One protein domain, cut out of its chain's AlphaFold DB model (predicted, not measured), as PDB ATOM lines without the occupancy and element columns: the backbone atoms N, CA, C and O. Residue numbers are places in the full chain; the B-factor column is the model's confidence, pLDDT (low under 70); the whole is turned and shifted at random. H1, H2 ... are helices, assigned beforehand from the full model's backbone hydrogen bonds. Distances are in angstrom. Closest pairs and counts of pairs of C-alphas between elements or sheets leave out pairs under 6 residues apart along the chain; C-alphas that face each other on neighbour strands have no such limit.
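Overview. This is residues 43 to 113 of the 141 residues of the protein "Myb_DNA-bind_3 domain-containing protein" of Panicum miliaceum (UniProt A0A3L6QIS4). A long helix, H3, crosses a hairpin of two helices, H1 and H2, at about a right angle; its first part packs on H2 and then passes H1, and its last part, residues 103 to 112, sticks out together with residue 113 as a free arm. The hairpin of H1 and H2, its two helices crossing at a steep tilt of 43 degrees, and the first part of H3 make a compact body, and the arm adds to the length. The printed part has 71 residues with three named helices, in the order H1, H2, H3, and no named strand; the class is all helix. The whole is compact, with a radius of gyration of the C-alphas of 12.5 A, and its C-alphas span 38 by 28 by 19 A.

Along the chain. H3, the longest helix, holds residues 91 to 112 and measures 31.1 A from first to last C-alpha; C-alpha 91 is at (314.396, 493.830, 521.940) and C-alpha 112 at (311.819, 524.807, 520.650). H2 holds residues 71 to 85 and measures 20.8 A. H1 holds residues 45 to 60 and measures 22.2 A, with C-alpha 45 at (326.197, 508.002, 521.528).

Arrangement. H3 touches H2 with residues 91 to 95 alone, and their closest C-alphas, those of Asn 75 and Gly 91, are 4.4 A apart. The lines of H2 and H3 stand at 90 degrees, about perpendicular. H1 and H3 only just touch, with 3 pairs of C-alphas within 8 A, through residues 51 to 52 of H1 and 94 to 98 of H3. Their closest C-alphas are those of Leu 52 and Leu 98, 7.5 A apart, and their lines stand at 89 degrees, about perpendicular. H1 and H2 form a helical hairpin: they touch, run opposite ways at a steep tilt of 43 degrees, and their closest C-alphas, those of Cys 54 and Val 77, are 6.6 A apart. The helix packing is mostly crossed, with 0 of the 3 touching pairs at a shallow tilt. In H1, H2 and H3 every O i to N i+4 pair is within hydrogen-bond range.

Size, cuts and confidence. The two C-alphas farthest apart are those of His 86 and Glu 113, at 39.0 A. Residues 103 to 113, of which 103 to 112 belong to H3, stand free; without them the body of 60 residues spans 29 by 20 by 18 A. The link from H1 to H2 is short, with 10 residues, and the link from H2 to H3 is tight, with 5. The printed part has no cut. The mean pLDDT of the printed part is 88.2, and residues 64 to 67, in the link from H1 to H2, are under 70.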
ATOM      1  N   TRP A  43     324.621 502.782 527.353       90.19
ATOM      2  CA  TRP A  43     324.345 503.188 525.978       90.19
ATOM      3  C   TRP A  43     325.268 504.327 525.548       90.19
ATOM      4  O   TRP A  43     325.186 505.426 526.096       90.19
ATOM      5  N   THR A  44     326.093 504.091 524.531       93.06
ATOM      6  CA  THR A  44     326.945 505.139 523.958       93.06
ATOM      7  C   THR A  44     326.178 505.993 522.943       93.06
ATOM      8  O   THR A  44     325.099 505.624 522.453       93.06
ATOM      9  N   ASN A  45     326.741 507.154 522.592       91.44
ATOM     10  CA  ASN A  45     326.197 508.002 521.528       91.44
ATOM     11  C   ASN A  45     326.210 507.285 520.170       91.44
ATOM     12  O   ASN A  45     325.258 507.416 519.403       91.44
ATOM     13  N   VAL A  46     327.238 506.471 519.908       92.06
ATOM     14  CA  VAL A  46     327.375 505.686 518.673       92.06
ATOM     15  C   VAL A  46     326.253 504.651 518.559       92.06
ATOM     16  O   VAL A  46     325.541 504.632 517.557       92.06
ATOM     17  N   MET A  47     326.010 503.869 519.618       92.88
ATOM     18  CA  MET A  47     324.902 502.901 519.658       92.88
ATOM     19  C   MET A  47     323.544 503.589 519.510       92.88
ATOM     20  O   MET A  47     322.659 503.109 518.809       92.88
ATOM     21  N   SER A  48     323.378 504.741 520.166       93.94
ATOM     22  CA  SER A  48     322.139 505.514 520.094       93.94
ATOM     23  C   SER A  48     321.860 506.010 518.678       93.94
ATOM     24  O   SER A  48     320.744 505.851 518.193       93.94
ATOM     25  N   ARG A  49     322.871 506.567 518.001       93.75
ATOM     26  CA  ARG A  49     322.752 507.012 516.609       93.75
ATOM     27  C   ARG A  49     322.381 505.850 515.693       93.75
ATOM     28  O   ARG A  49     321.476 506.003 514.881       93.75
ATOM     29  N   PHE A  50     323.043 504.706 515.858       94.94
ATOM     30  CA  PHE A  50     322.767 503.507 515.070       94.94
ATOM     31  C   PHE A  50     321.319 503.035 515.235       94.94
ATOM     32  O   PHE A  50     320.596 502.902 514.253       94.94
ATOM     33  N   ILE A  51     320.848 502.876 516.473       93.75
ATOM     34  CA  ILE A  51     319.474 502.431 516.739       93.75
ATOM     35  C   ILE A  51     318.442 503.401 516.153       93.75
ATOM     36  O   ILE A  51     317.475 502.966 515.526       93.75
ATOM     37  N   LEU A  52     318.632 504.710 516.347       94.06
ATOM     38  CA  LEU A  52     317.729 505.721 515.791       94.06
ATOM     39  C   LEU A  52     317.707 505.673 514.258       94.06
ATOM     40  O   LEU A  52     316.639 505.800 513.661       94.06
ATOM     41  N   TYR A  53     318.861 505.437 513.635       94.06
ATOM     42  CA  TYR A  53     318.975 505.254 512.193       94.06
ATOM     43  C   TYR A  53     318.214 504.011 511.708       94.06
ATOM     44  O   TYR A  53     317.421 504.120 510.773       94.06
ATOM     45  N   CYS A  54     318.363 502.859 512.372       93.81
ATOM     46  CA  CYS A  54     317.619 501.648 512.015       93.81
ATOM     47  C   CYS A  54     316.101 501.870 512.095       93.81
ATOM     48  O   CYS A  54     315.375 501.529 511.163       93.81
ATOM     49  N   PHE A  55     315.607 502.506 513.164       92.12
ATOM     50  CA  PHE A  55     314.177 502.812 513.280       92.12
ATOM     51  C   PHE A  55     313.689 503.819 512.237       92.12
ATOM     52  O   PHE A  55     312.586 503.656 511.717       92.12
ATOM     53  N   SER A  56     314.495 504.828 511.900       91.12
ATOM     54  CA  SER A  56     314.178 505.778 510.827       91.12
ATOM     55  C   SER A  56     314.029 505.065 509.477       91.12
ATOM     56  O   SER A  56     313.054 505.296 508.762       91.12
ATOM     57  N   ASN A  57     314.923 504.119 509.166       91.00
ATOM     58  CA  ASN A  57     314.825 503.305 507.954       91.00
ATOM     59  C   ASN A  57     313.571 502.431 507.931       91.00
ATOM     60  O   ASN A  57     312.860 502.448 506.932       91.00
ATOM     61  N   LEU A  58     313.240 501.759 509.038       89.56
ATOM     62  CA  LEU A  58     312.012 500.962 509.127       89.56
ATOM     63  C   LEU A  58     310.759 501.808 508.851       89.56
ATOM     64  O   LEU A  58     309.852 501.374 508.145       89.56
ATOM     65  N   VAL A  59     310.702 503.035 509.378       87.88
ATOM     66  CA  VAL A  59     309.590 503.962 509.104       87.88
ATOM     67  C   VAL A  59     309.581 504.393 507.635       87.88
ATOM     68  O   VAL A  59     308.522 504.388 507.006       87.88
ATOM     69  N   ARG A  60     310.749 504.714 507.066       87.25
ATOM     70  CA  ARG A  60     310.913 505.108 505.656       87.25
ATOM     71  C   ARG A  60     310.508 504.002 504.678       87.25
ATOM     72  O   ARG A  60     309.959 504.301 503.623       87.25
ATOM     73  N   GLU A  61     310.709 502.743 505.044       86.75
ATOM     74  CA  GLU A  61     310.275 501.558 504.289       86.75
ATOM     75  C   GLU A  61     308.757 501.302 504.376       86.75
ATOM     76  O   GLU A  61     308.241 500.345 503.803       86.75
ATOM     77  N   GLY A  62     308.009 502.178 505.052       80.94
ATOM     78  CA  GLY A  62     306.551 502.133 505.100       80.94
ATOM     79  C   GLY A  62     305.998 501.310 506.259       80.94
ATOM     80  O   GLY A  62     304.813 500.960 506.254       80.94
ATOM     81  N   LEU A  63     306.814 501.013 507.277       82.31
ATOM     82  CA  LEU A  63     306.350 500.306 508.462       82.31
ATOM     83  C   LEU A  63     305.432 501.216 509.293       82.31
ATOM     84  O   LEU A  63     305.863 501.981 510.155       82.31
ATOM     85  N   LYS A  64     304.124 501.115 509.029       64.94
ATOM     86  CA  LYS A  64     303.062 501.804 509.776       64.94
ATOM     87  C   LYS A  64     302.956 501.216 511.184       64.94
ATOM     88  O   LYS A  64     302.192 500.281 511.431       64.94
ATOM     89  N   THR A  65     303.727 501.740 512.130       63.72
ATOM     90  CA  THR A  65     303.580 501.364 513.541       63.72
ATOM     91  C   THR A  65     302.331 502.008 514.135       63.72
ATOM     92  O   THR A  65     302.257 503.230 514.263       63.72
ATOM     93  N   TYR A  66     301.361 501.201 514.570       52.75
ATOM     94  CA  TYR A  66     300.280 501.675 515.431       52.75
ATOM     95  C   TYR A  66     300.829 501.799 516.862       52.75
ATOM     96  O   TYR A  66     301.000 500.811 517.564       52.75
ATOM     97  N   LYS A  67     301.161 503.020 517.294       61.25
ATOM     98  CA  LYS A  67     301.672 503.389 518.637       61.25
ATOM     99  C   LYS A  67     302.993 502.752 519.120       61.25
ATOM    100  O   LYS A  67     303.706 503.417 519.864       61.25
ATOM    101  N   VAL A  68     303.333 501.512 518.762       73.38
ATOM    102  CA  VAL A  68     304.505 500.778 519.271       73.38
ATOM    103  C   VAL A  68     305.104 499.904 518.163       73.38
ATOM    104  O   VAL A  68     304.383 499.339 517.341       73.38
ATOM    105  N   PHE A  69     306.432 499.777 518.144       84.06
ATOM    106  CA  PHE A  69     307.125 498.818 517.284       84.06
ATOM    107  C   PHE A  69     306.822 497.380 517.719       84.06
ATOM    108  O   PHE A  69     306.812 497.070 518.911       84.06
ATOM    109  N   LYS A  70     306.600 496.495 516.742       88.94
ATOM    110  CA  LYS A  70     306.418 495.065 517.003       88.94
ATOM    111  C   LYS A  70     307.714 494.449 517.520       88.94
ATOM    112  O   LYS A  70     308.803 494.856 517.120       88.94
ATOM    113  N   GLU A  71     307.577 493.416 518.343       90.94
ATOM    114  CA  GLU A  71     308.701 492.681 518.926       90.94
ATOM    115  C   GLU A  71     309.695 492.174 517.875       90.94
ATOM    116  O   GLU A  71     310.897 492.333 518.054       90.94
ATOM    117  N   VAL A  72     309.208 491.670 516.737       91.06
ATOM    118  CA  VAL A  72     310.066 491.231 515.624       91.06
ATOM    119  C   VAL A  72     311.013 492.333 515.133       91.06
ATOM    120  O   VAL A  72     312.190 492.065 514.916       91.06
ATOM    121  N   ASN A  73     310.547 493.582 515.053       91.62
ATOM    122  CA  ASN A  73     311.372 494.712 514.620       91.62
ATOM    123  C   ASN A  73     312.387 495.096 515.700       91.62
ATOM    124  O   ASN A  73     313.533 495.406 515.402       91.62
ATOM    125  N   LEU A  74     311.965 495.065 516.967       93.06
ATOM    126  CA  LEU A  74     312.832 495.362 518.107       93.06
ATOM    127  C   LEU A  74     313.965 494.332 518.223       93.06
ATOM    128  O   LEU A  74     315.108 494.701 518.475       93.06
ATOM    129  N   ASN A  75     313.645 493.056 518.009       94.69
ATOM    130  CA  ASN A  75     314.613 491.966 518.000       94.69
ATOM    131  C   ASN A  75     315.518 492.017 516.763       94.69
ATOM    132  O   ASN A  75     316.684 491.656 516.872       94.69
ATOM    133  N   GLN A  76     315.024 492.485 515.612       95.69
ATOM    134  CA  GLN A  76     315.878 492.704 514.445       95.69
ATOM    135  C   GLN A  76     316.907 493.805 514.716       95.69
ATOM    136  O   GLN A  76     318.097 493.551 514.603       95.69
ATOM    137  N   VAL A  77     316.478 494.969 515.214       95.19
ATOM    138  CA  VAL A  77     317.402 496.063 515.572       95.19
ATOM    139  C   VAL A  77     318.409 495.635 516.649       95.19
ATOM    140  O   VAL A  77     319.550 496.091 516.648       95.19
ATOM    141  N   ALA A  78     318.015 494.746 517.567       95.12
ATOM    142  CA  ALA A  78     318.935 494.158 518.539       95.12
ATOM    143  C   ALA A  78     320.034 493.305 517.877       95.12
ATOM    144  O   ALA A  78     321.199 493.425 518.252       95.12
ATOM    145  N   LYS A  79     319.680 492.486 516.877       96.50
ATOM    146  CA  LYS A  79     320.650 491.711 516.085       96.50
ATOM    147  C   LYS A  79     321.566 492.625 515.281       96.50
ATOM    148  O   LYS A  79     322.777 492.456 515.344       96.50
ATOM    149  N   ASP A  80     321.005 493.638 514.626       95.81
ATOM    150  CA  ASP A  80     321.782 494.600 513.842       95.81
ATOM    151  C   ASP A  80     322.801 495.337 514.733       95.81
ATOM    152  O   ASP A  80     323.930 495.594 514.323       95.81
ATOM    153  N   LEU A  81     322.436 495.650 515.986       94.50
ATOM    154  CA  LEU A  81     323.359 496.262 516.948       94.50
ATOM    155  C   LEU A  81     324.475 495.301 517.374       94.50
ATOM    156  O   LEU A  81     325.618 495.730 517.545       94.50
ATOM    157  N   PHE A  82     324.155 494.021 517.559       93.44
ATOM    158  CA  PHE A  82     325.156 493.004 517.859       93.44
ATOM    159  C   PHE A  82     326.140 492.830 516.695       93.44
ATOM    160  O   PHE A  82     327.341 492.743 516.921       93.44
ATOM    161  N   GLU A  83     325.666 492.850 515.453       94.94
ATOM    162  CA  GLU A  83     326.538 492.802 514.273       94.94
ATOM    163  C   GLU A  83     327.394 494.068 514.136       94.94
ATOM    164  O   GLU A  83     328.571 493.989 513.793       94.94
ATOM    165  N   PHE A  84     326.827 495.234 514.446       93.50
ATOM    166  CA  PHE A  84     327.510 496.519 514.313       93.50
ATOM    167  C   PHE A  84     328.561 496.786 515.403       93.50
ATOM    168  O   PHE A  84     329.615 497.349 515.116       93.50
ATOM    169  N   ALA A  85     328.265 496.445 516.659       89.06
ATOM    170  CA  ALA A  85     329.075 496.840 517.815       89.06
ATOM    171  C   ALA A  85     329.405 495.686 518.777       89.06
ATOM    172  O   ALA A  85     329.985 495.936 519.832       89.06
ATOM    173  N   HIS A  86     329.021 494.446 518.452       91.25
ATOM    174  CA  HIS A  86     329.196 493.261 519.306       91.25
ATOM    175  C   HIS A  86     328.619 493.421 520.717       91.25
ATOM    176  O   HIS A  86     329.113 492.845 521.685       91.25
ATOM    177  N   VAL A  87     327.537 494.197 520.835       90.12
ATOM    178  CA  VAL A  87     326.821 494.398 522.095       90.12
ATOM    179  C   VAL A  87     325.547 493.576 522.097       90.12
ATOM    180  O   VAL A  87     324.629 493.826 521.318       90.12
ATOM    181  N   GLU A  88     325.481 492.615 523.011       92.19
ATOM    182  CA  GLU A  88     324.294 491.792 523.200       92.19
ATOM    183  C   GLU A  88     323.211 492.580 523.949       92.19
ATOM    184  O   GLU A  88     323.384 493.015 525.091       92.19
ATOM    185  N   VAL A  89     322.078 492.787 523.278       91.75
ATOM    186  CA  VAL A  89     320.901 493.456 523.835       91.75
ATOM    187  C   VAL A  89     319.638 492.703 523.437       91.75
ATOM    188  O   VAL A  89     319.568 492.067 522.393       91.75
ATOM    189  N   THR A  90     318.602 492.805 524.258       93.06
ATOM    190  CA  THR A  90     317.266 492.276 523.961       93.06
ATOM    191  C   THR A  90     316.401 493.330 523.267       93.06
ATOM    192  O   THR A  90     316.586 494.536 523.473       93.06
ATOM    193  N   GLY A  91     315.376 492.905 522.520       89.25
ATOM    194  CA  GLY A  91     314.396 493.830 521.940       89.25
ATOM    195  C   GLY A  91     313.699 494.705 522.992       89.25
ATOM    196  O   GLY A  91     313.401 495.874 522.742       89.25
ATOM    197  N   THR A  92     313.515 494.198 524.215       91.19
ATOM    198  CA  THR A  92     313.006 494.985 525.346       91.19
ATOM    199  C   THR A  92     313.964 496.110 525.744       91.19
ATOM    200  O   THR A  92     313.523 497.234 525.991       91.19
ATOM    201  N   GLN A  93     315.276 495.852 525.790       91.31
ATOM    202  CA  GLN A  93     316.279 496.884 526.081       91.31
ATOM    203  C   GLN A  93     316.317 497.954 524.983       91.31
ATOM    204  O   GLN A  93     316.331 499.143 525.308       91.31
ATOM    205  N   VAL A  94     316.241 497.548 523.712       93.75
ATOM    206  CA  VAL A  94     316.139 498.464 522.561       93.75
ATOM    207  C   VAL A  94     314.883 499.333 522.657       93.75
ATOM    208  O   VAL A  94     314.974 500.554 522.542       93.75
ATOM    209  N   ASN A  95     313.719 498.742 522.946       90.19
ATOM    210  CA  ASN A  95     312.464 499.484 523.116       90.19
ATOM    211  C   ASN A  95     312.563 500.507 524.253       90.19
ATOM    212  O   ASN A  95     312.231 501.680 524.082       90.19
ATOM    213  N   ASN A  96     313.079 500.087 525.408       89.12
ATOM    214  CA  ASN A  96     313.265 500.974 526.550       89.12
ATOM    215  C   ASN A  96     314.191 502.152 526.219       89.12
ATOM    216  O   ASN A  96     313.938 503.276 526.659       89.12
ATOM    217  N   HIS A  97     315.248 501.916 525.440       93.12
ATOM    218  CA  HIS A  97     316.143 502.975 524.984       93.12
ATOM    219  C   HIS A  97     315.462 503.918 523.991       93.12
ATOM    220  O   HIS A  97     315.515 505.136 524.167       93.12
ATOM    221  N   LEU A  98     314.733 503.375 523.014       91.12
ATOM    222  CA  LEU A  98     313.952 504.161 522.062       91.12
ATOM    223  C   LEU A  98     312.927 505.051 522.776       91.12
ATOM    224  O   LEU A  98     312.851 506.244 522.503       91.12
ATOM    225  N   ARG A  99     312.197 504.521 523.766       87.00
ATOM    226  CA  ARG A  99     311.252 505.303 524.579       87.00
ATOM    227  C   ARG A  99     311.921 506.473 525.300       87.00
ATOM    228  O   ARG A  99     311.333 507.552 525.376       87.00
ATOM    229  N   LYS A 100     313.139 506.283 525.823       87.25
ATOM    230  CA  LYS A 100     313.917 507.376 526.430       87.25
ATOM    231  C   LYS A 100     314.269 508.442 525.397       87.25
ATOM    232  O   LYS A 100     314.154 509.626 525.702       87.25
ATOM    233  N   TRP A 101     314.662 508.044 524.190       93.00
ATOM    234  CA  TRP A 101     314.916 508.975 523.091       93.00
ATOM    235  C   TRP A 101     313.659 509.725 522.651       93.00
ATOM    236  O   TRP A 101     313.718 510.944 522.526       93.00
ATOM    237  N   CYS A 102     312.508 509.059 522.537       86.31
ATOM    238  CA  CYS A 102     311.237 509.729 522.255       86.31
ATOM    239  C   CYS A 102     310.890 510.765 523.334       86.31
ATOM    240  O   CYS A 102     310.499 511.882 523.013       86.31
ATOM    241  N   ALA A 103     311.087 510.444 524.617       83.00
ATOM    242  CA  ALA A 103     310.868 511.403 525.701       83.00
ATOM    243  C   ALA A 103     311.825 512.610 525.624       83.00
ATOM    244  O   ALA A 103     311.405 513.743 525.861       83.00
ATOM    245  N   LYS A 104     313.099 512.385 525.262       86.00
ATOM    246  CA  LYS A 104     314.059 513.472 525.000       86.00
ATOM    247  C   LYS A 104     313.605 514.344 523.830       86.00
ATOM    248  O   LYS A 104     313.631 515.561 523.961       86.00
ATOM    249  N   TRP A 105     313.149 513.737 522.735       86.06
ATOM    250  CA  TRP A 105     312.645 514.452 521.564       86.06
ATOM    251  C   TRP A 105     311.434 515.325 521.899       86.06
ATOM    252  O   TRP A 105     311.452 516.516 521.620       86.06
ATOM    253  N   VAL A 106     310.441 514.787 522.615       83.12
ATOM    254  CA  VAL A 106     309.277 515.567 523.079       83.12
ATOM    255  C   VAL A 106     309.709 516.773 523.921       83.12
ATOM    256  O   VAL A 106     309.158 517.864 523.773       83.12
ATOM    257  N   LYS A 107     310.724 516.614 524.784       81.81
ATOM    258  CA  LYS A 107     311.284 517.736 525.550       81.81
ATOM    259  C   LYS A 107     311.952 518.770 524.638       81.81
ATOM    260  O   LYS A 107     311.755 519.958 524.862       81.81
ATOM    261  N   ILE A 108     312.712 518.335 523.633       83.44
ATOM    262  CA  ILE A 108     313.346 519.219 522.643       83.44
ATOM    263  C   ILE A 108     312.282 520.013 521.875       83.44
ATOM    264  O   ILE A 108     312.396 521.233 521.813       83.44
ATOM    265  N   CYS A 109     311.221 519.366 521.376       84.00
ATOM    266  CA  CYS A 109     310.123 520.052 520.687       84.00
ATOM    267  C   CYS A 109     309.477 521.115 521.580       84.00
ATOM    268  O   CYS A 109     309.348 522.262 521.171       84.00
ATOM    269  N   ARG A 110     309.176 520.769 522.839       83.12
ATOM    270  CA  ARG A 110     308.604 521.723 523.796       83.12
ATOM    271  C   ARG A 110     309.519 522.922 524.052       83.12
ATOM    272  O   ARG A 110     309.025 524.032 524.178       83.12
ATOM    273  N   LEU A 111     310.830 522.704 524.173       83.69
ATOM    274  CA  LEU A 111     311.790 523.796 524.370       83.69
ATOM    275  C   LEU A 111     311.899 524.682 523.124       83.69
ATOM    276  O   LEU A 111     312.031 525.892 523.260       83.69
ATOM    277  N   ARG A 112     311.809 524.088 521.931       83.56
ATOM    278  CA  ARG A 112     311.819 524.807 520.650       83.56
ATOM    279  C   ARG A 112     310.584 525.696 520.469       83.56
ATOM    280  O   ARG A 112     310.664 526.703 519.784       83.56
ATOM    281  N   GLU A 113     309.463 525.326 521.078       83.69
ATOM    282  CA  GLU A 113     308.199 526.072 521.021       83.69
ATOM    283  C   GLU A 113     308.083 527.184 522.081       83.69
ATOM    284  O   GLU A 113     307.079 527.896 522.115       83.69
TER     285      GLU A 113